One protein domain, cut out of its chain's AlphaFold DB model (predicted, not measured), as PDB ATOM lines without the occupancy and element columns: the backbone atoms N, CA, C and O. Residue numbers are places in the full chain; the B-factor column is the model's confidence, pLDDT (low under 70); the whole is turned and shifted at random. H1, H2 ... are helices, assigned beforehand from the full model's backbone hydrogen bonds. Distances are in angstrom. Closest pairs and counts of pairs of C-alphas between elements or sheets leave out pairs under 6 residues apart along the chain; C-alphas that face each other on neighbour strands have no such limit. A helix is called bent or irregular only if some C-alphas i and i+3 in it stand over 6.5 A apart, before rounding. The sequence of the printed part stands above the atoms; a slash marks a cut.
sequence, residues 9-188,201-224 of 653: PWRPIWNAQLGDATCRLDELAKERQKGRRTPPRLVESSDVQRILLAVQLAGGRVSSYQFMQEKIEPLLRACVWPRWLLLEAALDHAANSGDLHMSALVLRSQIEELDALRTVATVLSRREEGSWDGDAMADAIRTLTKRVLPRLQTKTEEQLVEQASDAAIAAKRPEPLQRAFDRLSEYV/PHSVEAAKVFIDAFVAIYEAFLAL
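AT A GLANCE: This is residues 9 to 188 and 201 to 224 of the 653 residues of an uncharacterized protein of Acidobacteria bacterium (UniProt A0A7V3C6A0). One long helix, H5, runs through the middle of an elongated body of helices; H4, H9 and H10 pack on it, H1 packs on H10, and at the other end of the body H6 packs on H5, with H3 and H2 beside it. Residues 153 to 165, which include H7, stick out as a loop. The printed part has 204 residues with ten named helices, H1 to H10 in order, and no named strand; its class is all helix. It is compact, with a radius of gyration of the C-alphas of 19.0 A, and spans 57 by 40 by 30 A.

HOW THE PARTS SIT: H1, residues 11 to 32, touches H10, residues 204 to 222, at a shallow tilt of 9 degrees, the same way; the closest C-alphas are those of Leu 25 and Val 215, 6.0 A apart. H2, residues 48 to 57, only just touches H6, residues 138 to 147, with 3 pairs of C-alphas within 8 A, Gln 56 and Arg 142 closest at 7.6 A. H3, residues 65 to 79, is near H6 and meets H4, residues 81 to 97, only through their link. H5, residues 100 to 125, is the hub, touching five helices. H4 and H5 form a hairpin at a shallow tilt of 23 degrees, with C-alphas 94 and 103 closest at 5.4 A. H5 and H6 form another, with C-alphas 119 and 140 closest at 6.5 A. H7, residues 157 to 161, touches no helix. H8, residues 167 to 170, touches H5, with C-alphas 115 and 169 closest at 6.3 A. H9, residues 175 to 188, touches H5, with C-alphas 105 and 188 closest at 5.6 A, and H10, with C-alphas 180 and 213 closest at 4.9 A. H10 touches H5, with C-alphas 111 and 217 closest at 6.4 A. Every O i to N i+4 pair is within hydrogen-bond range in H2, H4, H6, H7 and H10; the figures are 14 of 18 in H1, 8 of 11 in H3, 21 of 22 in H5 and 9 of 10 in H9, and H8 is too short for such a pair.

IN THESE COORDINATES: H1 begins at C-alpha 11 (169.368, 172.474, 120.237); it is irregular, with C-alphas 17 and 20 lying 9.0 A apart, and has a kink of 122 degrees near residue 18. H3 is only just irregular, with C-alphas 70 and 73 lying 6.6 A apart. H5 is 35.6 A long, H10 26.5 A and H4 24.1 A. H10 ends at C-alpha 222 (172.170, 191.779, 133.819).

THE WHOLE: The C-alphas farthest apart, those of Ala 16 and Leu 57, are 58.2 A apart. Residues 189 to 200 are not printed, and C-alphas 188 and 201 are 13.8 A apart across the cut. The links H1 to H2 and H5 to H6 are long. Confidence is under 70 at residues 43 to 46 and 126 to 131.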
ATOM      1  N   PRO A   9     174.494 171.005 121.851       92.00
ATOM      2  CA  PRO A   9     174.267 169.594 121.538       92.00
ATOM      3  C   PRO A   9     172.797 169.151 121.586       92.00
ATOM      4  O   PRO A   9     172.434 168.183 120.923       92.00
ATOM      5  N   TRP A  10     171.948 169.854 122.340       92.06
ATOM      6  CA  TRP A  10     170.524 169.543 122.496       92.06
ATOM      7  C   TRP A  10     169.601 170.425 121.644       92.06
ATOM      8  O   TRP A  10     168.450 170.059 121.398       92.06
ATOM      9  N   ARG A  11     170.109 171.552 121.121       89.19
ATOM     10  CA  ARG A  11     169.368 172.474 120.237       89.19
ATOM     11  C   ARG A  11     168.625 171.796 119.075       89.19
ATOM     12  O   ARG A  11     167.493 172.203 118.833       89.19
ATOM     13  N   PRO A  12     169.173 170.777 118.378       88.31
ATOM     14  CA  PRO A  12     168.463 170.133 117.269       88.31
ATOM     15  C   PRO A  12     167.117 169.519 117.671       88.31
ATOM     16  O   PRO A  12     166.194 169.485 116.864       88.31
ATOM     17  N   ILE A  13     166.997 169.067 118.923       87.94
ATOM     18  CA  ILE A  13     165.759 168.513 119.476       87.94
ATOM     19  C   ILE A  13     164.881 169.642 120.023       87.94
ATOM     20  O   ILE A  13     163.691 169.718 119.722       87.94
ATOM     21  N   TRP A  14     165.463 170.541 120.819       89.75
ATOM     22  CA  TRP A  14     164.699 171.543 121.565       89.75
ATOM     23  C   TRP A  14     164.119 172.655 120.684       89.75
ATOM     24  O   TRP A  14     163.008 173.118 120.941       89.75
ATOM     25  N   ASN A  15     164.819 173.066 119.622       88.81
ATOM     26  CA  ASN A  15     164.372 174.166 118.759       88.81
ATOM     27  C   ASN A  15     163.063 173.850 118.030       88.81
ATOM     28  O   ASN A  15     162.284 174.763 117.771       88.81
ATOM     29  N   ALA A  16     162.799 172.572 117.737       83.12
ATOM     30  CA  ALA A  16     161.561 172.150 117.088       83.12
ATOM     31  C   ALA A  16     160.311 172.498 117.916       83.12
ATOM     32  O   ALA A  16     159.227 172.631 117.358       83.12
ATOM     33  N   GLN A  17     160.461 172.645 119.238       81.25
ATOM     34  CA  GLN A  17     159.342 172.819 120.165       81.25
ATOM     35  C   GLN A  17     159.402 174.129 120.962       81.25
ATOM     36  O   GLN A  17     158.377 174.579 121.465       81.25
ATOM     37  N   LEU A  18     160.585 174.740 121.095       87.62
ATOM     38  CA  LEU A  18     160.841 175.878 121.991       87.62
ATOM     39  C   LEU A  18     161.595 177.034 121.308       87.62
ATOM     40  O   LEU A  18     162.258 177.809 121.996       87.62
ATOM     41  N   GLY A  19     161.503 177.155 119.977       84.69
ATOM     42  CA  GLY A  19     162.254 178.114 119.149       84.69
ATOM     43  C   GLY A  19     162.424 179.509 119.769       84.69
ATOM     44  O   GLY A  19     163.550 179.912 120.063       84.69
ATOM     45  N   ASP A  20     161.329 180.204 120.078       89.12
ATOM     46  CA  ASP A  20     161.382 181.568 120.635       89.12
ATOM     47  C   ASP A  20     162.121 181.636 121.984       89.12
ATOM     48  O   ASP A  20     162.974 182.499 122.209       89.12
ATOM     49  N   ALA A  21     161.860 180.674 122.875       89.31
ATOM     50  CA  ALA A  21     162.509 180.602 124.182       89.31
ATOM     51  C   ALA A  21     164.013 180.292 124.051       89.31
ATOM     52  O   ALA A  21     164.847 180.843 124.772       89.31
ATOM     53  N   THR A  22     164.386 179.450 123.081       92.00
ATOM     54  CA  THR A  22     165.790 179.155 122.775       92.00
ATOM     55  C   THR A  22     166.539 180.354 122.191       92.00
ATOM     56  O   THR A  22     167.705 180.549 122.543       92.00
ATOM     57  N   CYS A  23     165.872 181.193 121.388       93.38
ATOM     58  CA  CYS A  23     166.424 182.448 120.872       93.38
ATOM     59  C   CYS A  23     166.695 183.455 121.994       93.38
ATOM     60  O   CYS A  23     167.796 184.005 122.056       93.38
ATOM     61  N   ARG A  24     165.746 183.634 122.926       95.19
ATOM     62  CA  ARG A  24     165.913 184.534 124.081       95.19
ATOM     63  C   ARG A  24     167.144 184.183 124.919       95.19
ATOM     64  O   ARG A  24     167.876 185.063 125.366       95.19
ATOM     65  N   LEU A  25     167.396 182.889 125.096       94.44
ATOM     66  CA  LEU A  25     168.584 182.385 125.778       94.44
ATOM     67  C   LEU A  25     169.871 182.882 125.084       94.44
ATOM     68  O   LEU A  25     170.756 183.449 125.729       94.44
ATOM     69  N   ASP A  26     169.958 182.725 123.760       95.88
ATOM     70  CA  ASP A  26     171.135 183.140 122.990       95.88
ATOM     71  C   ASP A  26     171.314 184.666 122.962       95.88
ATOM     72  O   ASP A  26     172.447 185.146 122.944       95.88
ATOM     73  N   GLU A  27     170.229 185.442 122.989       96.94
ATOM     74  CA  GLU A  27     170.283 186.903 123.132       96.94
ATOM     75  C   GLU A  27     170.905 187.325 124.462       96.94
ATOM     76  O   GLU A  27     171.833 188.135 124.474       96.94
ATOM     77  N   LEU A  28     170.443 186.739 125.572       96.69
ATOM     78  CA  LEU A  28     170.982 187.010 126.905       96.69
ATOM     79  C   LEU A  28     172.452 186.597 127.009       96.69
ATOM     80  O   LEU A  28     173.266 187.335 127.564       96.69
ATOM     81  N   ALA A  29     172.820 185.453 126.423       95.50
ATOM     82  CA  ALA A  29     174.212 185.021 126.352       95.50
ATOM     83  C   ALA A  29     175.074 186.023 125.562       95.50
ATOM     84  O   ALA A  29     176.140 186.415 126.036       95.50
ATOM     85  N   LYS A  30     174.604 186.499 124.400       94.88
ATOM     86  CA  LYS A  30     175.287 187.536 123.600       94.88
ATOM     87  C   LYS A  30     175.383 188.874 124.328       94.88
ATOM     88  O   LYS A  30     176.386 189.570 124.183       94.88
ATOM     89  N   GLU A  31     174.366 189.266 125.093       94.50
ATOM     90  CA  GLU A  31     174.429 190.477 125.913       94.50
ATOM     91  C   GLU A  31     175.479 190.325 127.013       94.50
ATOM     92  O   GLU A  31     176.374 191.163 127.129       94.50
ATOM     93  N   ARG A  32     175.445 189.210 127.748       93.56
ATOM     94  CA  ARG A  32     176.435 188.896 128.779       93.56
ATOM     95  C   ARG A  32     177.860 188.880 128.229       93.56
ATOM     96  O   ARG A  32     178.776 189.312 128.932       93.56
ATOM     97  N   GLN A  33     178.052 188.434 126.985       91.38
ATOM     98  CA  GLN A  33     179.368 188.397 126.349       91.38
ATOM     99  C   GLN A  33     180.035 189.776 126.199       91.38
ATOM    100  O   GLN A  33     181.251 189.848 126.009       91.38
ATOM    101  N   LYS A  34     179.269 190.867 126.286       89.75
ATOM    102  CA  LYS A  34     179.796 192.237 126.229       89.75
ATOM    103  C   LYS A  34     180.402 192.702 127.557       89.75
ATOM    104  O   LYS A  34     181.143 193.678 127.556       89.75
ATOM    105  N   GLY A  35     180.072 192.039 128.668       89.94
ATOM    106  CA  GLY A  35     180.582 192.383 129.997       89.94
ATOM    107  C   GLY A  35     181.950 191.763 130.307       89.94
ATOM    108  O   GLY A  35     182.503 191.011 129.502       89.94
ATOM    109  N   ARG A  36     182.463 192.017 131.517       89.12
ATOM    110  CA  ARG A  36     183.783 191.550 131.980       89.12
ATOM    111  C   ARG A  36     183.970 190.038 131.859       89.12
ATOM    112  O   ARG A  36     183.052 189.249 132.140       89.12
ATOM    113  N   ARG A  37     185.193 189.642 131.500       87.00
ATOM    114  CA  ARG A  37     185.673 188.249 131.450       87.00
ATOM    115  C   ARG A  37     186.709 187.953 132.524       87.00
ATOM    116  O   ARG A  37     186.964 186.786 132.824       87.00
ATOM    117  N   THR A  38     187.284 188.999 133.111       85.44
ATOM    118  CA  THR A  38     188.268 188.896 134.186       85.44
ATOM    119  C   THR A  38     187.851 189.751 135.383       85.44
ATOM    120  O   THR A  38     187.201 190.784 135.207       85.44
ATOM    121  N   PRO A  39     188.176 189.339 136.623       85.69
ATOM    122  CA  PRO A  39     187.988 190.208 137.774       85.69
ATOM    123  C   PRO A  39     188.838 191.488 137.640       85.69
ATOM    124  O   PRO A  39     189.987 191.397 137.195       85.69
ATOM    125  N   PRO A  40     188.331 192.658 138.070       83.19
ATOM    126  CA  PRO A  40     189.122 193.881 138.174       83.19
ATOM    127  C   PRO A  40     190.400 193.682 139.001       83.19
ATOM    128  O   PRO A  40     190.391 192.981 140.018       83.19
ATOM    129  N   ARG A  41     191.501 194.328 138.593       75.94
ATOM    130  CA  ARG A  41     192.761 194.301 139.352       75.94
ATOM    131  C   ARG A  41     192.628 195.113 140.641       75.94
ATOM    132  O   ARG A  41     192.154 196.245 140.619       75.94
ATOM    133  N   LEU A  42     193.106 194.555 141.750       73.50
ATOM    134  CA  LEU A  42     193.260 195.284 143.009       73.50
ATOM    135  C   LEU A  42     194.611 196.011 143.010       73.50
ATOM    136  O   LEU A  42     195.651 195.368 142.889       73.50
ATOM    137  N   VAL A  43     194.592 197.341 143.134       58.81
ATOM    138  CA  VAL A  43     195.794 198.196 143.034       58.81
ATOM    139  C   VAL A  43     196.585 198.262 144.357       58.81
ATOM    140  O   VAL A  43     197.792 198.466 144.328       58.81
ATOM    141  N   GLU A  44     195.955 198.001 145.512       60.91
ATOM    142  CA  GLU A  44     196.589 198.071 146.844       60.91
ATOM    143  C   GLU A  44     196.196 196.865 147.727       60.91
ATOM    144  O   GLU A  44     195.186 196.888 148.429       60.91
ATOM    145  N   SER A  45     196.973 195.773 147.701       59.34
ATOM    146  CA  SER A  45     196.652 194.549 148.465       59.34
ATOM    147  C   SER A  45     197.095 194.582 149.936       59.34
ATOM    148  O   SER A  45     196.564 193.824 150.751       59.34
ATOM    149  N   SER A  46     198.027 195.467 150.312       61.69
ATOM    150  CA  SER A  46     198.680 195.462 151.632       61.69
ATOM    151  C   SER A  46     197.780 195.864 152.806       61.69
ATOM    152  O   SER A  46     198.072 195.490 153.940       61.69
ATOM    153  N   ASP A  47     196.673 196.572 152.561       73.06
ATOM    154  CA  ASP A  47     195.755 197.026 153.618       73.06
ATOM    155  C   ASP A  47     194.452 196.216 153.715       73.06
ATOM    156  O   ASP A  47     193.688 196.400 154.665       73.06
ATOM    157  N   VAL A  48     194.204 195.265 152.802       80.62
ATOM    158  CA  VAL A  48     192.951 194.482 152.756       80.62
ATOM    159  C   VAL A  48     192.691 193.763 154.082       80.62
ATOM    160  O   VAL A  48     191.594 193.848 154.629       80.62
ATOM    161  N   GLN A  49     193.703 193.117 154.662       81.88
ATOM    162  CA  GLN A  49     193.542 192.395 155.927       81.88
ATOM    163  C   GLN A  49     193.214 193.331 157.102       81.88
ATOM    164  O   GLN A  49     192.396 192.985 157.955       81.88
ATOM    165  N   ARG A  50     193.810 194.530 157.136       82.56
ATOM    166  CA  ARG A  50     193.543 195.538 158.175       82.56
ATOM    167  C   ARG A  50     192.131 196.101 158.053       82.56
ATOM    168  O   ARG A  50     191.441 196.212 159.063       82.56
ATOM    169  N   ILE A  51     191.692 196.398 156.828       83.69
ATOM    170  CA  ILE A  51     190.330 196.863 156.527       83.69
ATOM    171  C   ILE A  51     189.312 195.825 157.003       83.69
ATOM    172  O   ILE A  51     188.389 196.155 157.744       83.69
ATOM    173  N   LEU A  52     189.509 194.557 156.638       86.00
ATOM    174  CA  LEU A  52     188.607 193.473 157.023       86.00
ATOM    175  C   LEU A  52     188.580 193.255 158.539       86.00
ATOM    176  O   LEU A  52     187.503 193.061 159.103       86.00
ATOM    177  N   LEU A  53     189.737 193.324 159.210       85.19
ATOM    178  CA  LEU A  53     189.815 193.192 160.665       85.19
ATOM    179  C   LEU A  53     189.067 194.332 161.364       85.19
ATOM    180  O   LEU A  53     188.301 194.077 162.292       85.19
ATOM    181  N   ALA A  54     189.231 195.570 160.891       83.81
ATOM    182  CA  ALA A  54     188.513 196.726 161.419       83.81
ATOM    183  C   ALA A  54     186.992 196.575 161.249       83.81
ATOM    184  O   ALA A  54     186.243 196.763 162.206       83.81
ATOM    185  N   VAL A  55     186.533 196.148 160.065       84.75
ATOM    186  CA  VAL A  55     185.108 195.882 159.795       84.75
ATOM    187  C   VAL A  55     184.568 194.759 160.688       84.75
ATOM    188  O   VAL A  55     183.454 194.866 161.203       84.75
ATOM    189  N   GLN A  56     185.342 193.690 160.914       85.31
ATOM    190  CA  GLN A  56     184.938 192.594 161.798       85.31
ATOM    191  C   GLN A  56     184.825 193.051 163.259       85.31
ATOM    192  O   GLN A  56     183.819 192.753 163.904       85.31
ATOM    193  N   LEU A  57     185.818 193.784 163.774       85.69
ATOM    194  CA  LEU A  57     185.818 194.307 165.145       85.69
ATOM    195  C   LEU A  57     184.676 195.304 165.382       85.69
ATOM    196  O   LEU A  57     184.094 195.323 166.463       85.69
ATOM    197  N   ALA A  58     184.301 196.074 164.360       82.56
ATOM    198  CA  ALA A  58     183.154 196.975 164.400       82.56
ATOM    199  C   ALA A  58     181.795 196.262 164.222       82.56
ATOM    200  O   ALA A  58     180.756 196.915 164.129       82.56
ATOM    201  N   GLY A  59     181.763 194.927 164.125       81.88
ATOM    202  CA  GLY A  59     180.522 194.173 163.924       81.88
ATOM    203  C   GLY A  59     179.831 194.475 162.587       81.88
ATOM    204  O   GLY A  59     178.604 194.385 162.490       81.88
ATOM    205  N   GLY A  60     180.603 194.851 161.565       80.88
ATOM    206  CA  GLY A  60     180.111 195.293 160.259       80.88
ATOM    207  C   GLY A  60     179.676 196.758 160.208       80.88
ATOM    208  O   GLY A  60     179.293 197.218 159.137       80.88
ATOM    209  N   ARG A  61     179.736 197.503 161.320       83.56
ATOM    210  CA  ARG A  61     179.404 198.931 161.330       83.56
ATOM    211  C   ARG A  61     180.516 199.720 160.661       83.56
ATOM    212  O   ARG A  61     181.673 199.653 161.068       83.56
ATOM    213  N   VAL A  62     180.152 200.493 159.649       81.06
ATOM    214  CA  VAL A  62     181.074 201.377 158.937       81.06
ATOM    215  C   VAL A  62     180.508 202.784 159.049       81.06
ATOM    216  O   VAL A  62     179.558 203.142 158.365       81.06
ATOM    217  N   SER A  63     181.045 203.566 159.984       72.56
ATOM    218  CA  SER A  63     180.531 204.897 160.336       72.56
ATOM    219  C   SER A  63     180.942 205.993 159.352       72.56
ATOM    220  O   SER A  63     180.306 207.041 159.305       72.56
ATOM    221  N   SER A  64     181.988 205.758 158.556       81.56
ATOM    222  CA  SER A  64     182.485 206.706 157.561       81.56
ATOM    223  C   SER A  64     182.102 206.266 156.152       81.56
ATOM    224  O   SER A  64     182.547 205.221 155.674       81.56
ATOM    225  N   TYR A  65     181.325 207.108 155.471       79.44
ATOM    226  CA  TYR A  65     181.027 206.949 154.049       79.44
ATOM    227  C   TYR A  65     182.306 206.952 153.197       79.44
ATOM    228  O   TYR A  65     182.459 206.120 152.306       79.44
ATOM    229  N   GLN A  66     183.270 207.817 153.528       82.62
ATOM    230  CA  GLN A  66     184.560 207.877 152.842       82.62
ATOM    231  C   GLN A  66     185.319 206.546 152.955       82.62
ATOM    232  O   GLN A  66     185.846 206.048 151.967       82.62
ATOM    233  N   PHE A  67     185.306 205.911 154.133       83.12
ATOM    234  CA  PHE A  67     185.926 204.596 154.316       83.12
ATOM    235  C   PHE A  67     185.234 203.512 153.479       83.12
ATOM    236  O   PHE A  67     185.902 202.683 152.860       83.12
ATOM    237  N   MET A  68     183.899 203.526 153.421       83.06
ATOM    238  CA  MET A  68     183.152 202.617 152.552       83.06
ATOM    239  C   MET A  68     183.561 202.797 151.082       83.06
ATOM    240  O   MET A  68     183.902 201.813 150.425       83.06
ATOM    241  N   GLN A  69     183.571 204.039 150.592       82.62
ATOM    242  CA  GLN A  69     183.847 204.377 149.196       82.62
ATOM    243  C   GLN A  69     185.299 204.086 148.789       82.62
ATOM    244  O   GLN A  69     185.546 203.538 147.718       82.62
ATOM    245  N   GLU A  70     186.269 204.446 149.627       83.69
ATOM    246  CA  GLU A  70     187.689 204.342 149.279       83.69
ATOM    247  C   GLU A  70     188.264 202.947 149.538       83.69
ATOM    248  O   GLU A  70     189.222 202.551 148.876       83.69
ATOM    249  N   LYS A  71     187.719 202.196 150.507       84.56
ATOM    250  CA  LYS A  71     188.341 200.951 150.988       84.56
ATOM    251  C   LYS A  71     187.492 199.701 150.765       84.56
ATOM    252  O   LYS A  71     188.036 198.672 150.372       84.56
ATOM    253  N   ILE A  72     186.179 199.756 150.990       84.62
ATOM    254  CA  ILE A  72     185.313 198.565 150.901       84.62
ATOM    255  C   ILE A  72     184.735 198.391 149.495       84.62
ATOM    256  O   ILE A  72     184.745 197.280 148.966       84.62
ATOM    257  N   GLU A  73     184.242 199.460 148.869       86.38
ATOM    258  CA  GLU A  73     183.620 199.400 147.542       86.38
ATOM    259  C   GLU A  73     184.556 198.828 146.460       86.38
ATOM    260  O   GLU A  73     184.124 197.906 145.761       86.38
ATOM    261  N   PRO A  74     185.830 199.258 146.333       85.69
ATOM    262  CA  PRO A  74     186.744 198.685 145.344       85.69
ATOM    263  C   PRO A  74     186.957 197.183 145.554       85.69
ATOM    264  O   PRO A  74     186.984 196.407 144.597       85.69
ATOM    265  N   LEU A  75     187.033 196.755 146.819       86.19
ATOM    266  CA  LEU A  75     187.188 195.350 147.176       86.19
ATOM    267  C   LEU A  75     185.941 194.541 146.807       86.19
ATOM    268  O   LEU A  75     186.064 193.473 146.211       86.19
ATOM    269  N   LEU A  76     184.741 195.052 147.098       89.00
ATOM    270  CA  LEU A  76     183.485 194.408 146.707       89.00
ATOM    271  C   LEU A  76     183.359 194.296 145.187       89.00
ATOM    272  O   LEU A  76     183.071 193.209 144.689       89.00
ATOM    273  N   ARG A  77     183.643 195.374 144.445       88.06
ATOM    274  CA  ARG A  77     183.604 195.385 142.972       88.06
ATOM    275  C   ARG A  77     184.552 194.366 142.346       88.06
ATOM    276  O   ARG A  77     184.235 193.830 141.291       88.06
ATOM    277  N   ALA A  78     185.679 194.065 142.989       87.62
ATOM    278  CA  ALA A  78     186.563 192.994 142.545       87.62
ATOM    279  C   ALA A  78     186.042 191.601 142.953       87.62
ATOM    280  O   ALA A  78     186.016 190.682 142.135       87.62
ATOM    281  N   CYS A  79     185.580 191.442 144.197       90.06
ATOM    282  CA  CYS A  79     185.194 190.150 144.774       90.06
ATOM    283  C   CYS A  79     183.881 189.567 144.221       90.06
ATOM    284  O   CYS A  79     183.653 188.372 144.368       90.06
ATOM    285  N   VAL A  80     183.019 190.355 143.575       92.06
ATOM    286  CA  VAL A  80     181.775 189.840 142.962       92.06
ATOM    287  C   VAL A  80     182.006 188.949 141.735       92.06
ATOM    288  O   VAL A  80     181.129 188.173 141.361       92.06
ATOM    289  N   TRP A  81     183.174 189.039 141.095       92.38
ATOM    290  CA  TRP A  81     183.428 188.379 139.810       92.38
ATOM    291  C   TRP A  81     183.948 186.939 139.889       92.38
ATOM    292  O   TRP A  81     183.448 186.115 139.125       92.38
ATOM    293  N   PRO A  82     184.922 186.578 140.750       92.06
ATOM    294  CA  PRO A  82     185.603 185.283 140.667       92.06
ATOM    295  C   PRO A  82     184.661 184.078 140.685       92.06
ATOM    296  O   PRO A  82     184.759 183.204 139.825       92.06
ATOM    297  N   ARG A  83     183.704 184.051 141.619       94.44
ATOM    298  CA  ARG A  83     182.727 182.957 141.726       94.44
ATOM    299  C   ARG A  83     181.791 182.918 140.525       94.44
ATOM    300  O   ARG A  83     181.616 181.851 139.941       94.44
ATOM    301  N   TRP A  84     181.256 184.070 140.114       95.88
ATOM    302  CA  TRP A  84     180.391 184.168 138.938       95.88
ATOM    303  C   TRP A  84     181.089 183.674 137.666       95.88
ATOM    304  O   TRP A  84     180.540 182.848 136.945       95.88
ATOM    305  N   LEU A  85     182.325 184.117 137.419       94.69
ATOM    306  CA  LEU A  85     183.105 183.732 136.241       94.69
ATOM    307  C   LEU A  85     183.460 182.238 136.236       94.69
ATOM    308  O   LEU A  85     183.446 181.613 135.176       94.69
ATOM    309  N   LEU A  86     183.752 181.643 137.398       95.25
ATOM    310  CA  LEU A  86     183.963 180.197 137.510       95.25
ATOM    311  C   LEU A  86     182.673 179.413 137.240       95.25
ATOM    312  O   LEU A  86     182.709 178.434 136.494       95.25
ATOM    313  N   LEU A  87     181.536 179.843 137.795       97.56
ATOM    314  CA  LEU A  87     180.240 179.220 137.517       97.56
ATOM    315  C   LEU A  87     179.872 179.352 136.036       97.56
ATOM    316  O   LEU A  87     179.511 178.367 135.411       97.56
ATOM    317  N   GLU A  88     180.049 180.525 135.435       96.75
ATOM    318  CA  GLU A  88     179.781 180.751 134.013       96.75
ATOM    319  C   GLU A  88     180.676 179.891 133.108       96.75
ATOM    320  O   GLU A  88     180.198 179.301 132.142       96.75
ATOM    321  N   ALA A  89     181.963 179.755 133.441       95.44
ATOM    322  CA  ALA A  89     182.860 178.846 132.731       95.44
ATOM    323  C   ALA A  89     182.450 177.373 132.915       95.44
ATOM    324  O   ALA A  89     182.537 176.591 131.971       95.44
ATOM    325  N   ALA A  90     181.978 176.984 134.104       97.12
ATOM    326  CA  ALA A  90     181.482 175.630 134.347       97.12
ATOM    327  C   ALA A  90     180.195 175.351 133.555       97.12
ATOM    328  O   ALA A  90     180.062 174.270 132.983       97.12
ATOM    329  N   LEU A  91     179.288 176.333 133.469       97.81
ATOM    330  CA  LEU A  91     178.073 176.252 132.661       97.81
ATOM    331  C   LEU A  91     178.415 176.103 131.181       97.81
ATOM    332  O   LEU A  91     177.846 175.250 130.516       97.81
ATOM    333  N   ASP A  92     179.364 176.889 130.675       96.00
ATOM    334  CA  ASP A  92     179.822 176.798 129.287       96.00
ATOM    335  C   ASP A  92     180.376 175.399 128.962       96.00
ATOM    336  O   ASP A  92     179.984 174.786 127.968       96.00
ATOM    337  N   HIS A  93     181.214 174.829 129.836       93.38
ATOM    338  CA  HIS A  93     181.699 173.452 129.676       93.38
ATOM    339  C   HIS A  93     180.562 172.415 129.696       93.38
ATOM    340  O   HIS A  93     180.516 171.523 128.840       93.38
ATOM    341  N   ALA A  94     179.637 172.521 130.651       94.81
ATOM    342  CA  ALA A  94     178.522 171.587 130.789       94.81
ATOM    343  C   ALA A  94     177.551 171.678 129.596       94.81
ATOM    344  O   ALA A  94     177.231 170.665 128.975       94.81
ATOM    345  N   ALA A  95     177.170 172.892 129.198       94.62
ATOM    346  CA  ALA A  95     176.260 173.149 128.089       94.62
ATOM    347  C   ALA A  95     176.843 172.693 126.740       94.62
ATOM    348  O   ALA A  95     176.123 172.107 125.933       94.62
ATOM    349  N   ASN A  96     178.146 172.893 126.504       92.06
ATOM    350  CA  ASN A  96     178.816 172.456 125.272       92.06
ATOM    351  C   ASN A  96     179.078 170.946 125.212       92.06
ATOM    352  O   ASN A  96     179.136 170.374 124.121       92.06
ATOM    353  N   SER A  97     179.246 170.288 126.362       91.50
ATOM    354  CA  SER A  97     179.339 168.821 126.423       91.50
ATOM    355  C   SER A  97     177.965 168.143 126.416       91.50
ATOM    356  O   SER A  97     177.878 166.947 126.142       91.50
ATOM    357  N   GLY A  98     176.891 168.900 126.657       91.94
ATOM    358  CA  GLY A  98     175.528 168.385 126.749       91.94
ATOM    359  C   GLY A  98     175.215 167.731 128.098       91.94
ATOM    360  O   GLY A  98     174.243 166.986 128.192       91.94
ATOM    361  N   ASP A  99     176.007 167.988 129.140       92.75
ATOM    362  CA  ASP A  99     175.773 167.443 130.479       92.75
ATOM    363  C   ASP A  99     174.740 168.290 131.234       92.75
ATOM    364  O   ASP A  99     175.045 169.335 131.823       92.75
ATOM    365  N   LEU A 100     173.485 167.842 131.191       92.44
ATOM    366  CA  LEU A 100     172.365 168.530 131.831       92.44
ATOM    367  C   LEU A 100     172.415 168.444 133.360       92.44
ATOM    368  O   LEU A 100     171.992 169.383 134.031       92.44
ATOM    369  N   HIS A 101     172.970 167.373 133.931       92.31
ATOM    370  CA  HIS A 101     173.062 167.240 135.385       92.31
ATOM    371  C   HIS A 101     174.080 168.236 135.958       92.31
ATOM    372  O   HIS A 101     173.774 168.966 136.904       92.31
ATOM    373  N   MET A 102     175.252 168.356 135.324       94.62
ATOM    374  CA  MET A 102     176.227 169.390 135.667       94.62
ATOM    375  C   MET A 102     175.664 170.795 135.422       94.62
ATOM    376  O   MET A 102     175.834 171.678 136.259       94.62
ATOM    377  N   SER A 103     174.934 171.005 134.323       95.88
ATOM    378  CA  SER A 103     174.288 172.295 134.045       95.88
ATOM    379  C   SER A 103     173.284 172.682 135.136       95.88
ATOM    380  O   SER A 103     173.255 173.837 135.555       95.88
ATOM    381  N   ALA A 104     172.508 171.722 135.652       94.94
ATOM    382  CA  ALA A 104     171.543 171.967 136.722       94.94
ATOM    383  C   ALA A 104     172.240 172.358 138.033       94.94
ATOM    384  O   ALA A 104     171.801 173.293 138.706       94.94
ATOM    385  N   LEU A 105     173.351 171.686 138.366       95.31
ATOM    386  CA  LEU A 105     174.180 172.023 139.527       95.31
ATOM    387  C   LEU A 105     174.706 173.458 139.426       95.31
ATOM    388  O   LEU A 105     174.594 174.221 140.384       95.31
ATOM    389  N   VAL A 106     175.232 173.843 138.259       97.62
ATOM    390  CA  VAL A 106     175.784 175.186 138.046       97.62
ATOM    391  C   VAL A 106     174.702 176.261 138.098       97.62
ATOM    392  O   VAL A 106     174.861 177.219 138.850       97.62
ATOM    393  N   LEU A 107     173.602 176.106 137.353       97.75
ATOM    394  CA  LEU A 107     172.514 177.093 137.322       97.75
ATOM    395  C   LEU A 107     171.911 177.294 138.716       97.75
ATOM    396  O   LEU A 107     171.688 178.426 139.142       97.75
ATOM    397  N   ARG A 108     171.714 176.209 139.478       95.31
ATOM    398  CA  ARG A 108     171.215 176.304 140.855       95.31
ATOM    399  C   ARG A 108     172.171 177.105 141.737       95.31
ATOM    400  O   ARG A 108     171.723 177.970 142.485       95.31
ATOM    401  N   SER A 109     173.474 176.857 141.632       95.75
ATOM    402  CA  SER A 109     174.474 177.610 142.392       95.75
ATOM    403  C   SER A 109     174.651 179.051 141.906       95.75
ATOM    404  O   SER A 109     174.975 179.915 142.716       95.75
ATOM    405  N   GLN A 110     174.382 179.362 140.632       97.56
ATOM    406  CA  GLN A 110     174.312 180.748 140.153       97.56
ATOM    407  C   GLN A 110     173.161 181.519 140.807       97.56
ATOM    408  O   GLN A 110     173.336 182.692 141.121       97.56
ATOM    409  N   ILE A 111     172.018 180.875 141.076       96.81
ATOM    410  CA  ILE A 111     170.916 181.502 141.826       96.81
ATOM    411  C   ILE A 111     171.355 181.843 143.257       96.81
ATOM    412  O   ILE A 111     171.120 182.956 143.722       96.81
ATOM    413  N   GLU A 112     172.038 180.925 143.946       93.06
ATOM    414  CA  GLU A 112     172.569 181.190 145.294       93.06
ATOM    415  C   GLU A 112     173.654 182.277 145.293       93.06
ATOM    416  O   GLU A 112     173.770 183.047 146.246       93.06
ATOM    417  N   GLU A 113     174.459 182.363 144.233       95.12
ATOM    418  CA  GLU A 113     175.427 183.449 144.075       95.12
ATOM    419  C   GLU A 113     174.721 184.790 143.830       95.12
ATOM    420  O   GLU A 113     175.090 185.793 144.438       95.12
ATOM    421  N   LEU A 114     173.649 184.819 143.029       95.75
ATOM    422  CA  LEU A 114     172.836 186.019 142.807       95.75
ATOM    423  C   LEU A 114     172.222 186.570 144.096       95.75
ATOM    424  O   LEU A 114     172.115 187.789 144.242       95.75
ATOM    425  N   ASP A 115     171.858 185.714 145.047       92.31
ATOM    426  CA  ASP A 115     171.378 186.150 146.361       92.31
ATOM    427  C   ASP A 115     172.443 186.992 147.101       92.31
ATOM    428  O   ASP A 115     172.143 188.055 147.664       92.31
ATOM    429  N   ALA A 116     173.715 186.578 147.035       91.25
ATOM    430  CA  ALA A 116     174.837 187.339 147.584       91.25
ATOM    431  C   ALA A 116     175.122 188.614 146.769       91.25
ATOM    432  O   ALA A 116     175.277 189.695 147.343       91.25
ATOM    433  N   LEU A 117     175.122 188.526 145.435       93.94
ATOM    434  CA  LEU A 117     175.372 189.670 144.550       93.94
ATOM    435  C   LEU A 117     174.308 190.766 144.693       93.94
ATOM    436  O   LEU A 117     174.639 191.948 144.706       93.94
ATOM    437  N   ARG A 118     173.038 190.414 144.891       92.12
ATOM    438  CA  ARG A 118     171.965 191.393 145.140       92.12
ATOM    439  C   ARG A 118     172.117 192.099 146.487       92.12
ATOM    440  O   ARG A 118     171.782 193.280 146.608       92.12
ATOM    441  N   THR A 119     172.689 191.417 147.479       89.25
ATOM    442  CA  THR A 119     173.086 192.051 148.744       89.25
ATOM    443  C   THR A 119     174.194 193.082 148.507       89.25
ATOM    444  O   THR A 119     174.092 194.200 149.011       89.25
ATOM    445  N   VAL A 120     175.197 192.768 147.676       90.69
ATOM    446  CA  VAL A 120     176.230 193.744 147.270       90.69
ATOM    447  C   VAL A 120     175.601 194.926 146.529       90.69
ATOM    448  O   VAL A 120     175.892 196.070 146.863       90.69
ATOM    449  N   ALA A 121     174.696 194.676 145.580       90.19
ATOM    450  CA  ALA A 121     174.026 195.729 144.819       90.19
ATOM    451  C   ALA A 121     173.229 196.668 145.724       90.19
ATOM    452  O   ALA A 121     173.271 197.876 145.528       90.19
ATOM    453  N   THR A 122     172.573 196.140 146.758       86.06
ATOM    454  CA  THR A 122     171.851 196.953 147.746       86.06
ATOM    455  C   THR A 122     172.801 197.888 148.500       86.06
ATOM    456  O   THR A 122     172.510 199.074 148.637       86.06
ATOM    457  N   VAL A 123     173.954 197.375 148.946       83.62
ATOM    458  CA  VAL A 123     174.983 198.179 149.633       83.62
ATOM    459  C   VAL A 123     175.567 199.243 148.701       83.62
ATOM    460  O   VAL A 123     175.737 200.385 149.114       83.62
ATOM    461  N   LEU A 124     175.832 198.892 147.438       81.38
ATOM    462  CA  LEU A 124     176.399 199.814 146.454       81.38
ATOM    463  C   LEU A 124     175.385 200.815 145.875       81.38
ATOM    464  O   LEU A 124     175.816 201.858 145.408       81.38
ATOM    465  N   SER A 125     174.074 200.545 145.902       77.75
ATOM    466  CA  SER A 125     173.047 201.452 145.343       77.75
ATOM    467  C   SER A 125     172.615 202.540 146.329       77.75
ATOM    468  O   SER A 125     172.319 203.654 145.913       77.75
ATOM    469  N   ARG A 126     172.684 202.292 147.648       68.56
ATOM    470  CA  ARG A 126     172.462 203.341 148.675       68.56
ATOM    471  C   ARG A 126     173.477 204.494 148.615       68.56
ATOM    472  O   ARG A 126     173.277 205.530 149.244       68.56
ATOM    473  N   ARG A 127     174.538 204.317 147.825       58.09
ATOM    474  CA  ARG A 127     175.471 205.342 147.339       58.09
ATOM    475  C   ARG A 127     174.770 206.491 146.615       58.09
ATOM    476  O   ARG A 127     175.171 207.636 146.779       58.09
ATOM    477  N   GLU A 128     173.764 206.188 145.797       55.94
ATOM    478  CA  GLU A 128     173.141 207.158 144.888       55.94
ATOM    479  C   GLU A 128     172.089 208.026 145.598       55.94
ATOM    480  O   GLU A 128     171.791 209.129 145.152       55.94
ATOM    481  N   GLU A 129     171.591 207.567 146.750       58.75
ATOM    482  CA  GLU A 129     170.515 208.211 147.518       58.75
ATOM    483  C   GLU A 129     171.024 209.119 148.661       58.75
ATOM    484  O   GLU A 129     170.235 209.806 149.303       58.75
ATOM    485  N   GLY A 130     172.336 209.141 148.942       58.97
ATOM    486  CA  GLY A 130     172.945 210.005 149.970       58.97
ATOM    487  C   GLY A 130     172.623 209.641 151.431       58.97
ATOM    488  O   GLY A 130     173.055 210.341 152.346       58.97
ATOM    489  N   SER A 131     171.901 208.544 151.683       62.47
ATOM    490  CA  SER A 131     171.458 208.104 153.013       62.47
ATOM    491  C   SER A 131     172.354 206.995 153.594       62.47
ATOM    492  O   SER A 131     171.924 205.845 153.754       62.47
ATOM    493  N   TRP A 132     173.624 207.305 153.883       72.69
ATOM    494  CA  TRP A 132     174.513 206.336 154.535       72.69
ATOM    495  C   TRP A 132     174.154 206.167 156.016       72.69
ATOM    496  O   TRP A 132     174.445 207.029 156.843       72.69
ATOM    497  N   ASP A 133     173.558 205.024 156.344       75.62
ATOM    498  CA  ASP A 133     173.308 204.585 157.715       75.62
ATOM    499  C   ASP A 133     174.145 203.329 157.995       75.62
ATOM    500  O   ASP A 133     173.829 202.219 157.551       75.62
ATOM    501  N   GLY A 134     175.250 203.528 158.719       73.50
ATOM    502  CA  GLY A 134     176.195 202.469 159.067       73.50
ATOM    503  C   GLY A 134     175.609 201.386 159.979       73.50
ATOM    504  O   GLY A 134     176.108 200.258 159.954       73.50
ATOM    505  N   ASP A 135     174.546 201.687 160.733       74.56
ATOM    506  CA  ASP A 135     173.853 200.713 161.577       74.56
ATOM    507  C   ASP A 135     172.848 199.903 160.753       74.56
ATOM    508  O   ASP A 135     172.838 198.672 160.838       74.56
ATOM    509  N   ALA A 136     172.087 200.549 159.861       75.44
ATOM    510  CA  ALA A 136     171.187 199.851 158.938       75.44
ATOM    511  C   ALA A 136     171.931 198.919 157.962       75.44
ATOM    512  O   ALA A 136     171.366 197.924 157.501       75.44
ATOM    513  N   MET A 137     173.193 199.227 157.637       79.31
ATOM    514  CA  MET A 137     174.031 198.439 156.722       79.31
ATOM    515  C   MET A 137     174.878 197.361 157.402       79.31
ATOM    516  O   MET A 137     175.426 196.501 156.707       79.31
ATOM    517  N   ALA A 138     174.955 197.343 158.734       83.25
ATOM    518  CA  ALA A 138     175.831 196.427 159.457       83.25
ATOM    519  C   ALA A 138     175.529 194.950 159.138       83.25
ATOM    520  O   ALA A 138     176.444 194.152 158.938       83.25
ATOM    521  N   ASP A 139     174.251 194.581 159.025       82.94
ATOM    522  CA  ASP A 139     173.808 193.217 158.702       82.94
ATOM    523  C   ASP A 139     174.226 192.789 157.289       82.94
ATOM    524  O   ASP A 139     174.696 191.662 157.080       82.94
ATOM    525  N   ALA A 140     174.092 193.699 156.321       83.44
ATOM    526  CA  ALA A 140     174.515 193.468 154.948       83.44
ATOM    527  C   ALA A 140     176.039 193.313 154.887       83.44
ATOM    528  O   ALA A 140     176.525 192.312 154.371       83.44
ATOM    529  N   ILE A 141     176.799 194.218 155.509       84.19
ATOM    530  CA  ILE A 141     178.266 194.156 155.541       84.19
ATOM    531  C   ILE A 141     178.751 192.875 156.228       84.19
ATOM    532  O   ILE A 141     179.611 192.187 155.681       84.19
ATOM    533  N   ARG A 142     178.156 192.466 157.360       85.69
ATOM    534  CA  ARG A 142     178.478 191.173 157.997       85.69
ATOM    535  C   ARG A 142     178.220 189.990 157.072       85.69
ATOM    536  O   ARG A 142     178.979 189.023 157.099       85.69
ATOM    537  N   THR A 143     177.165 190.055 156.267       84.75
ATOM    538  CA  THR A 143     176.874 189.033 155.258       84.75
ATOM    539  C   THR A 143     177.961 189.010 154.183       84.75
ATOM    540  O   THR A 143     178.501 187.946 153.884       84.75
ATOM    541  N   LEU A 144     178.369 190.175 153.671       87.12
ATOM    542  CA  LEU A 144     179.429 190.291 152.664       87.12
ATOM    543  C   LEU A 144     180.788 189.805 153.181       87.12
ATOM    544  O   LEU A 144     181.487 189.102 152.454       87.12
ATOM    545  N   THR A 145     181.131 190.078 154.443       85.88
ATOM    546  CA  THR A 145     182.349 189.553 155.089       85.88
ATOM    547  C   THR A 145     182.362 188.026 155.159       85.88
ATOM    548  O   THR A 145     183.421 187.413 155.083       85.88
ATOM    549  N   LYS A 146     181.192 187.390 155.283       85.69
ATOM    550  CA  LYS A 146     181.075 185.925 155.341       85.69
ATOM    551  C   LYS A 146     181.058 185.252 153.967       85.69
ATOM    552  O   LYS A 146     181.416 184.080 153.887       85.69
ATOM    553  N   ARG A 147     180.593 185.954 152.927       87.12
ATOM    554  CA  ARG A 147     180.203 185.355 151.634       87.12
ATOM    555  C   ARG A 147     180.981 185.846 150.416       87.12
ATOM    556  O   ARG A 147     181.107 185.111 149.442       87.12
ATOM    557  N   VAL A 148     181.447 187.091 150.440       90.12
ATOM    558  CA  VAL A 148     181.985 187.782 149.258       90.12
ATOM    559  C   VAL A 148     183.440 188.167 149.480       90.12
ATOM    560  O   VAL A 148     184.289 187.833 148.659       90.12
ATOM    561  N   LEU A 149     183.734 188.831 150.595       89.56
ATOM    562  CA  LEU A 149     185.066 189.338 150.918       89.56
ATOM    563  C   LEU A 149     186.047 188.209 151.297       89.56
ATOM    564  O   LEU A 149     185.608 187.111 151.655       89.56
ATOM    565  N   PRO A 150     187.372 188.454 151.229       87.31
ATOM    566  CA  PRO A 150     188.373 187.484 151.665       87.31
ATOM    567  C   PRO A 150     188.168 187.088 153.127       87.31
ATOM    568  O   PRO A 150     187.864 187.931 153.978       87.31
ATOM    569  N   ARG A 151     188.358 185.807 153.442       88.62
ATOM    570  CA  ARG A 151     188.268 185.348 154.829       88.62
ATOM    571  C   ARG A 151     189.525 185.712 155.607       88.62
ATOM    572  O   ARG A 151     190.643 185.539 155.135       88.62
ATOM    573  N   LEU A 152     189.326 186.132 156.855       85.25
ATOM    574  CA  LEU A 152     190.416 186.388 157.799       85.25
ATOM    575  C   LEU A 152     190.970 185.108 158.434       85.25
ATOM    576  O   LEU A 152     192.116 185.090 158.874       85.25
ATOM    577  N   GLN A 153     190.155 184.053 158.508       84.81
ATOM    578  CA  GLN A 153     190.510 182.779 159.127       84.81
ATOM    579  C   GLN A 153     189.918 181.609 158.338       84.81
ATOM    580  O   GLN A 153     188.828 181.697 157.763       84.81
ATOM    581  N   THR A 154     190.635 180.487 158.332       86.31
ATOM    582  CA  THR A 154     190.104 179.205 157.862       86.31
ATOM    583  C   THR A 154     189.090 178.661 158.863       86.31
ATOM    584  O   THR A 154     189.244 178.851 160.067       86.31
ATOM    585  N   LYS A 155     188.065 177.953 158.376       89.06
ATOM    586  CA  LYS A 155     187.114 177.264 159.256       89.06
ATOM    587  C   LYS A 155     187.804 176.128 160.016       89.06
ATOM    588  O   LYS A 155     188.645 175.442 159.434       89.06
ATOM    589  N   THR A 156     187.429 175.930 161.278       90.12
ATOM    590  CA  THR A 156     187.849 174.760 162.065       90.12
ATOM    591  C   THR A 156     187.133 173.496 161.592       90.12
ATOM    592  O   THR A 156     186.185 173.564 160.809       90.12
ATOM    593  N   GLU A 157     187.570 172.329 162.061       85.00
ATOM    594  CA  GLU A 157     186.943 171.059 161.682       85.00
ATOM    595  C   GLU A 157     185.481 170.984 162.131       85.00
ATOM    596  O   GLU A 157     184.621 170.564 161.360       85.00
ATOM    597  N   GLU A 158     185.183 171.478 163.331       88.81
ATOM    598  CA  GLU A 158     183.834 171.531 163.896       88.81
ATOM    599  C   GLU A 158     182.928 172.420 163.038       88.81
ATOM    600  O   GLU A 158     181.827 172.022 162.660       88.81
ATOM    601  N   GLN A 159     183.439 173.589 162.637       89.06
ATOM    602  CA  GLN A 159     182.720 174.538 161.790       89.06
ATOM    603  C   GLN A 159     182.458 174.024 160.374       89.06
ATOM    604  O   GLN A 159     181.599 174.588 159.702       89.06
ATOM    605  N   LEU A 160     183.228 173.041 159.892       89.12
ATOM    606  CA  LEU A 160     183.014 172.420 158.583       89.12
ATOM    607  C   LEU A 160     181.931 171.340 158.620       89.12
ATOM    608  O   LEU A 160     181.349 171.040 157.583       89.12
ATOM    609  N   VAL A 161     181.677 170.741 159.784       87.06
ATOM    610  CA  VAL A 161     180.633 169.720 159.962       87.06
ATOM    611  C   VAL A 161     179.256 170.355 160.200       87.06
ATOM    612  O   VAL A 161     178.223 169.721 159.964       87.06
ATOM    613  N   GLU A 162     179.221 171.618 160.627       85.69
ATOM    614  CA  GLU A 162     177.999 172.415 160.688       85.69
ATOM    615  C   GLU A 162     177.397 172.636 159.293       85.69
ATOM    616  O   GLU A 162     178.093 172.802 158.292       85.69
ATOM    617  N   GLN A 163     176.065 172.656 159.211       78.88
ATOM    618  CA  GLN A 163     175.396 172.907 157.941       78.88
ATOM    619  C   GLN A 163     175.637 174.356 157.501       78.88
ATOM    620  O   GLN A 163     175.190 175.298 158.156       78.88
ATOM    621  N   ALA A 164     176.279 174.534 156.348       79.38
ATOM    622  CA  ALA A 164     176.282 175.810 155.651       79.38
ATOM    623  C   ALA A 164     174.829 176.218 155.339       79.38
ATOM    624  O   ALA A 164     174.109 175.486 154.660       79.38
ATOM    625  N   SER A 165     174.371 177.350 155.877       72.19
ATOM    626  CA  SER A 165     173.002 177.832 155.686       72.19
ATOM    627  C   SER A 165     172.981 179.341 155.500       72.19
ATOM    628  O   SER A 165     173.485 180.079 156.341       72.19
ATOM    629  N   ASP A 166     172.315 179.768 154.427       73.44
ATOM    630  CA  ASP A 166     172.029 181.168 154.103       73.44
ATOM    631  C   ASP A 166     170.514 181.422 154.050       73.44
ATOM    632  O   ASP A 166     170.029 182.239 153.267       73.44
ATOM    633  N   ALA A 167     169.738 180.719 154.883       81.19
ATOM    634  CA  ALA A 167     168.273 180.774 154.868       81.19
ATOM    635  C   ALA A 167     167.713 182.210 154.911       81.19
ATOM    636  O   ALA A 167     166.733 182.514 154.237       81.19
ATOM    637  N   ALA A 168     168.367 183.115 155.649       80.81
ATOM    638  CA  ALA A 168     167.969 184.519 155.736       80.81
ATOM    639  C   ALA A 168     168.139 185.294 154.415       80.81
ATOM    640  O   ALA A 168     167.347 186.192 154.130       80.81
ATOM    641  N   ILE A 169     169.158 184.964 153.613       81.56
ATOM    642  CA  ILE A 169     169.376 185.578 152.296       81.56
ATOM    643  C   ILE A 169     168.416 184.946 151.283       81.56
ATOM    644  O   ILE A 169     167.725 185.663 150.563       81.56
ATOM    645  N   ALA A 170     168.300 183.613 151.301       85.56
ATOM    646  CA  ALA A 170     167.398 182.864 150.429       85.56
ATOM    647  C   ALA A 170     165.924 183.278 150.605       85.56
ATOM    648  O   ALA A 170     165.178 183.326 149.634       85.56
ATOM    649  N   ALA A 171     165.506 183.664 151.816       87.56
ATOM    650  CA  ALA A 171     164.153 184.161 152.084       87.56
ATOM    651  C   ALA A 171     163.801 185.467 151.340       87.56
ATOM    652  O   ALA A 171     162.627 185.807 151.225       87.56
ATOM    653  N   LYS A 172     164.797 186.208 150.830       89.12
ATOM    654  CA  LYS A 172     164.622 187.458 150.064       89.12
ATOM    655  C   LYS A 172     164.741 187.246 148.546       89.12
ATOM    656  O   LYS A 172     164.911 188.209 147.784       89.12
ATOM    657  N   ARG A 173     164.716 185.991 148.093       93.38
ATOM    658  CA  ARG A 173     164.846 185.631 146.681       93.38
ATOM    659  C   ARG A 173     163.566 185.985 145.897       93.38
ATOM    660  O   ARG A 173     162.472 185.648 146.340       93.38
ATOM    661  N   PRO A 174     163.678 186.655 144.734       94.69
ATOM    662  CA  PRO A 174     162.573 186.957 143.844       94.69
ATOM    663  C   PRO A 174     161.875 185.691 143.384       94.69
ATOM    664  O   PRO A 174     162.529 184.681 143.122       94.69
ATOM    665  N   GLU A 175     160.564 185.788 143.193       95.12
ATOM    666  CA  GLU A 175     159.731 184.664 142.770       95.12
ATOM    667  C   GLU A 175     160.261 183.953 141.506       95.12
ATOM    668  O   GLU A 175     160.358 182.726 141.542       95.12
ATOM    669  N   PRO A 176     160.700 184.637 140.421       95.56
ATOM    670  CA  PRO A 176     161.217 183.939 139.241       95.56
ATOM    671  C   PRO A 176     162.441 183.063 139.545       95.56
ATOM    672  O   PRO A 176     162.508 181.919 139.100       95.56
ATOM    673  N   LEU A 177     163.374 183.573 140.357       96.38
ATOM    674  CA  LEU A 177     164.570 182.841 140.775       96.38
ATOM    675  C   LEU A 177     164.235 181.720 141.761       96.38
ATOM    676  O   LEU A 177     164.842 180.658 141.694       96.38
ATOM    677  N   GLN A 178     163.265 181.926 142.655       94.75
ATOM    678  CA  GLN A 178     162.808 180.891 143.580       94.75
ATOM    679  C   GLN A 178     162.157 179.725 142.828       94.75
ATOM    680  O   GLN A 178     162.536 178.578 143.046       94.75
ATOM    681  N   ARG A 179     161.274 180.007 141.861       92.19
ATOM    682  CA  ARG A 179     160.673 178.973 141.000       92.19
ATOM    683  C   ARG A 179     161.731 178.203 140.210       92.19
ATOM    684  O   ARG A 179     161.666 176.978 140.142       92.19
ATOM    685  N   ALA A 180     162.716 178.900 139.638       93.81
ATOM    686  CA  ALA A 180     163.836 178.254 138.955       93.81
ATOM    687  C   ALA A 180     164.665 177.383 139.915       93.81
ATOM    688  O   ALA A 180     165.012 176.255 139.571       93.81
ATOM    689  N   PHE A 181     164.942 177.867 141.131       92.50
ATOM    690  CA  PHE A 181     165.683 177.128 142.154       92.50
ATOM    691  C   PHE A 181     164.957 175.853 142.583       92.50
ATOM    692  O   PHE A 181     165.596 174.806 142.700       92.50
ATOM    693  N   ASP A 182     163.646 175.924 142.800       88.06
ATOM    694  CA  ASP A 182     162.837 174.778 143.217       88.06
ATOM    695  C   ASP A 182     162.788 173.718 142.113       88.06
ATOM    696  O   ASP A 182     163.106 172.559 142.372       88.06
ATOM    697  N   ARG A 183     162.543 174.126 140.857       86.81
ATOM    698  CA  ARG A 183     162.573 173.210 139.701       86.81
ATOM    699  C   ARG A 183     163.952 172.587 139.502       86.81
ATOM    700  O   ARG A 183     164.061 171.377 139.383       86.81
ATOM    701  N   LEU A 184     165.028 173.376 139.526       89.56
ATOM    702  CA  LEU A 184     166.395 172.849 139.417       89.56
ATOM    703  C   LEU A 184     166.765 171.929 140.584       89.56
ATOM    704  O   LEU A 184     167.528 170.981 140.397       89.56
ATOM    705  N   SER A 185     166.233 172.183 141.783       85.94
ATOM    706  CA  SER A 185     166.466 171.330 142.950       85.94
ATOM    707  C   SER A 185     165.971 169.906 142.710       85.94
ATOM    708  O   SER A 185     166.604 168.965 143.186       85.94
ATOM    709  N   GLU A 186     164.936 169.720 141.890       79.12
ATOM    710  CA  GLU A 186     164.486 168.388 141.494       79.12
ATOM    711  C   GLU A 186     165.533 167.633 140.655       79.12
ATOM    712  O   GLU A 186     165.537 166.410 140.606       79.12
ATOM    713  N   TYR A 187     166.491 168.312 140.038       82.12
ATOM    714  CA  TYR A 187     167.410 167.697 139.077       82.12
ATOM    715  C   TYR A 187     168.836 167.487 139.567       82.12
ATOM    716  O   TYR A 187     169.623 166.789 138.923       82.12
ATOM    717  N   VAL A 188     169.167 168.066 140.714       78.81
ATOM    718  CA  VAL A 188     170.529 168.079 141.262       78.81
ATOM    719  C   VAL A 188     170.743 167.085 142.389       78.81
ATOM    720  O   VAL A 188     171.854 166.588 142.537       78.81
ATOM    721  N   PRO A 201     166.608 163.212 128.543       86.25
ATOM    722  CA  PRO A 201     167.169 164.555 128.352       86.25
ATOM    723  C   PRO A 201     166.586 165.294 127.132       86.25
ATOM    724  O   PRO A 201     166.726 166.510 127.002       86.25
ATOM    725  N   HIS A 202     165.942 164.563 126.219       84.81
ATOM    726  CA  HIS A 202     165.273 165.084 125.028       84.81
ATOM    727  C   HIS A 202     163.875 165.650 125.302       84.81
ATOM    728  O   HIS A 202     163.305 166.254 124.393       84.81
ATOM    729  N   SER A 203     163.315 165.452 126.503       84.69
ATOM    730  CA  SER A 203     161.954 165.892 126.818       84.69
ATOM    731  C   SER A 203     161.821 167.417 126.809       84.69
ATOM    732  O   SER A 203     162.766 168.173 127.061       84.69
ATOM    733  N   VAL A 204     160.608 167.881 126.518       85.25
ATOM    734  CA  VAL A 204     160.270 169.311 126.476       85.25
ATOM    735  C   VAL A 204     160.339 169.911 127.869       85.25
ATOM    736  O   VAL A 204     160.755 171.053 128.047       85.25
ATOM    737  N   GLU A 205     159.921 169.135 128.862       82.62
ATOM    738  CA  GLU A 205     159.905 169.486 130.271       82.62
ATOM    739  C   GLU A 205     161.328 169.747 130.759       82.62
ATOM    740  O   GLU A 205     161.579 170.815 131.325       82.62
ATOM    741  N   ALA A 206     162.264 168.843 130.439       83.19
ATOM    742  CA  ALA A 206     163.680 169.028 130.727       83.19
ATOM    743  C   ALA A 206     164.183 170.333 130.100       83.19
ATOM    744  O   ALA A 206     164.698 171.200 130.806       83.19
ATOM    745  N   ALA A 207     163.961 170.524 128.796       89.62
ATOM    746  CA  ALA A 207     164.396 171.720 128.080       89.62
ATOM    747  C   ALA A 207     163.850 173.020 128.699       89.62
ATOM    748  O   ALA A 207     164.611 173.961 128.932       89.62
ATOM    749  N   LYS A 208     162.548 173.062 129.022       90.19
ATOM    750  CA  LYS A 208     161.896 174.218 129.657       90.19
ATOM    751  C   LYS A 208     162.556 174.584 130.982       90.19
ATOM    752  O   LYS A 208     162.818 175.757 131.204       90.19
ATOM    753  N   VAL A 209     162.878 173.610 131.838       89.88
ATOM    754  CA  VAL A 209     163.540 173.883 133.128       89.88
ATOM    755  C   VAL A 209     164.857 174.631 132.932       89.88
ATOM    756  O   VAL A 209     165.097 175.632 133.606       89.88
ATOM    757  N   PHE A 210     165.701 174.166 132.008       93.50
ATOM    758  CA  PHE A 210     167.002 174.788 131.753       93.50
ATOM    759  C   PHE A 210     166.874 176.162 131.103       93.50
ATOM    760  O   PHE A 210     167.599 177.081 131.487       93.50
ATOM    761  N   ILE A 211     165.959 176.314 130.142       94.56
ATOM    762  CA  ILE A 211     165.733 177.585 129.449       94.56
ATOM    763  C   ILE A 211     165.167 178.624 130.422       94.56
ATOM    764  O   ILE A 211     165.749 179.699 130.549       94.56
ATOM    765  N   ASP A 212     164.102 178.291 131.155       94.38
ATOM    766  CA  ASP A 212     163.463 179.198 132.116       94.38
ATOM    767  C   ASP A 212     164.452 179.630 133.205       94.38
ATOM    768  O   ASP A 212     164.535 180.812 133.548       94.38
ATOM    769  N   ALA A 213     165.239 178.683 133.732       96.75
ATOM    770  CA  ALA A 213     166.247 178.987 134.736       96.75
ATOM    771  C   ALA A 213     167.353 179.892 134.185       96.75
ATOM    772  O   ALA A 213     167.692 180.880 134.831       96.75
ATOM    773  N   PHE A 214     167.892 179.591 132.998       97.94
ATOM    774  CA  PHE A 214     168.908 180.433 132.367       97.94
ATOM    775  C   PHE A 214     168.379 181.855 132.161       97.94
ATOM    776  O   PHE A 214     169.044 182.812 132.549       97.94
ATOM    777  N   VAL A 215     167.179 182.003 131.595       97.12
ATOM    778  CA  VAL A 215     166.569 183.316 131.353       97.12
ATOM    779  C   VAL A 215     166.433 184.092 132.664       97.12
ATOM    780  O   VAL A 215     166.970 185.191 132.769       97.12
ATOM    781  N   ALA A 216     165.830 183.491 133.695       97.75
ATOM    782  CA  ALA A 216     165.652 184.144 134.991       97.75
ATOM    783  C   ALA A 216     166.987 184.556 135.642       97.75
ATOM    784  O   ALA A 216     167.097 185.652 136.194       97.75
ATOM    785  N   ILE A 217     168.007 183.695 135.570       98.31
ATOM    786  CA  ILE A 217     169.345 183.950 136.121       98.31
ATOM    787  C   ILE A 217     170.019 185.113 135.394       98.31
ATOM    788  O   ILE A 217     170.510 186.036 136.043       98.31
ATOM    789  N   TYR A 218     170.060 185.084 134.062       97.75
ATOM    790  CA  TYR A 218     170.807 186.077 133.295       97.75
ATOM    791  C   TYR A 218     170.083 187.419 133.207       97.75
ATOM    792  O   TYR A 218     170.753 188.445 133.226       97.75
ATOM    793  N   GLU A 219     168.750 187.455 133.224       97.25
ATOM    794  CA  GLU A 219     168.004 188.709 133.394       97.25
ATOM    795  C   GLU A 219     168.273 189.338 134.765       97.25
ATOM    796  O   GLU A 219     168.569 190.531 134.854       97.25
ATOM    797  N   ALA A 220     168.253 188.536 135.837       97.12
ATOM    798  CA  ALA A 220     168.569 189.020 137.179       97.12
ATOM    799  C   ALA A 220     170.030 189.476 137.312       97.12
ATOM    800  O   ALA A 220     170.302 190.473 137.979       97.12
ATOM    801  N   PHE A 221     170.970 188.771 136.675       97.19
ATOM    802  CA  PHE A 221     172.374 189.168 136.651       97.19
ATOM    803  C   PHE A 221     172.577 190.473 135.882       97.19
ATOM    804  O   PHE A 221     173.220 191.383 136.394       97.19
ATOM    805  N   LEU A 222     172.015 190.597 134.676       96.19
ATOM    806  CA  LEU A 222     172.170 191.779 133.819       96.19
ATOM    807  C   LEU A 222     171.501 193.038 134.393       96.19
ATOM    808  O   LEU A 222     171.836 194.145 133.974       96.19
ATOM    809  N   ALA A 223     170.600 192.878 135.365       94.69
ATOM    810  CA  ALA A 223     170.034 193.970 136.151       94.69
ATOM    811  C   ALA A 223     170.977 194.496 137.255       94.69
ATOM    812  O   ALA A 223     170.678 195.522 137.868       94.69
ATOM    813  N   LEU A 224     172.100 193.822 137.544       94.06
ATOM    814  CA  LEU A 224     173.068 194.292 138.538       94.06
ATOM    815  C   LEU A 224     173.865 195.501 138.007       94.06
ATOM    816  O   LEU A 224     174.255 195.500 136.837       94.06
TER     817      LEU A 224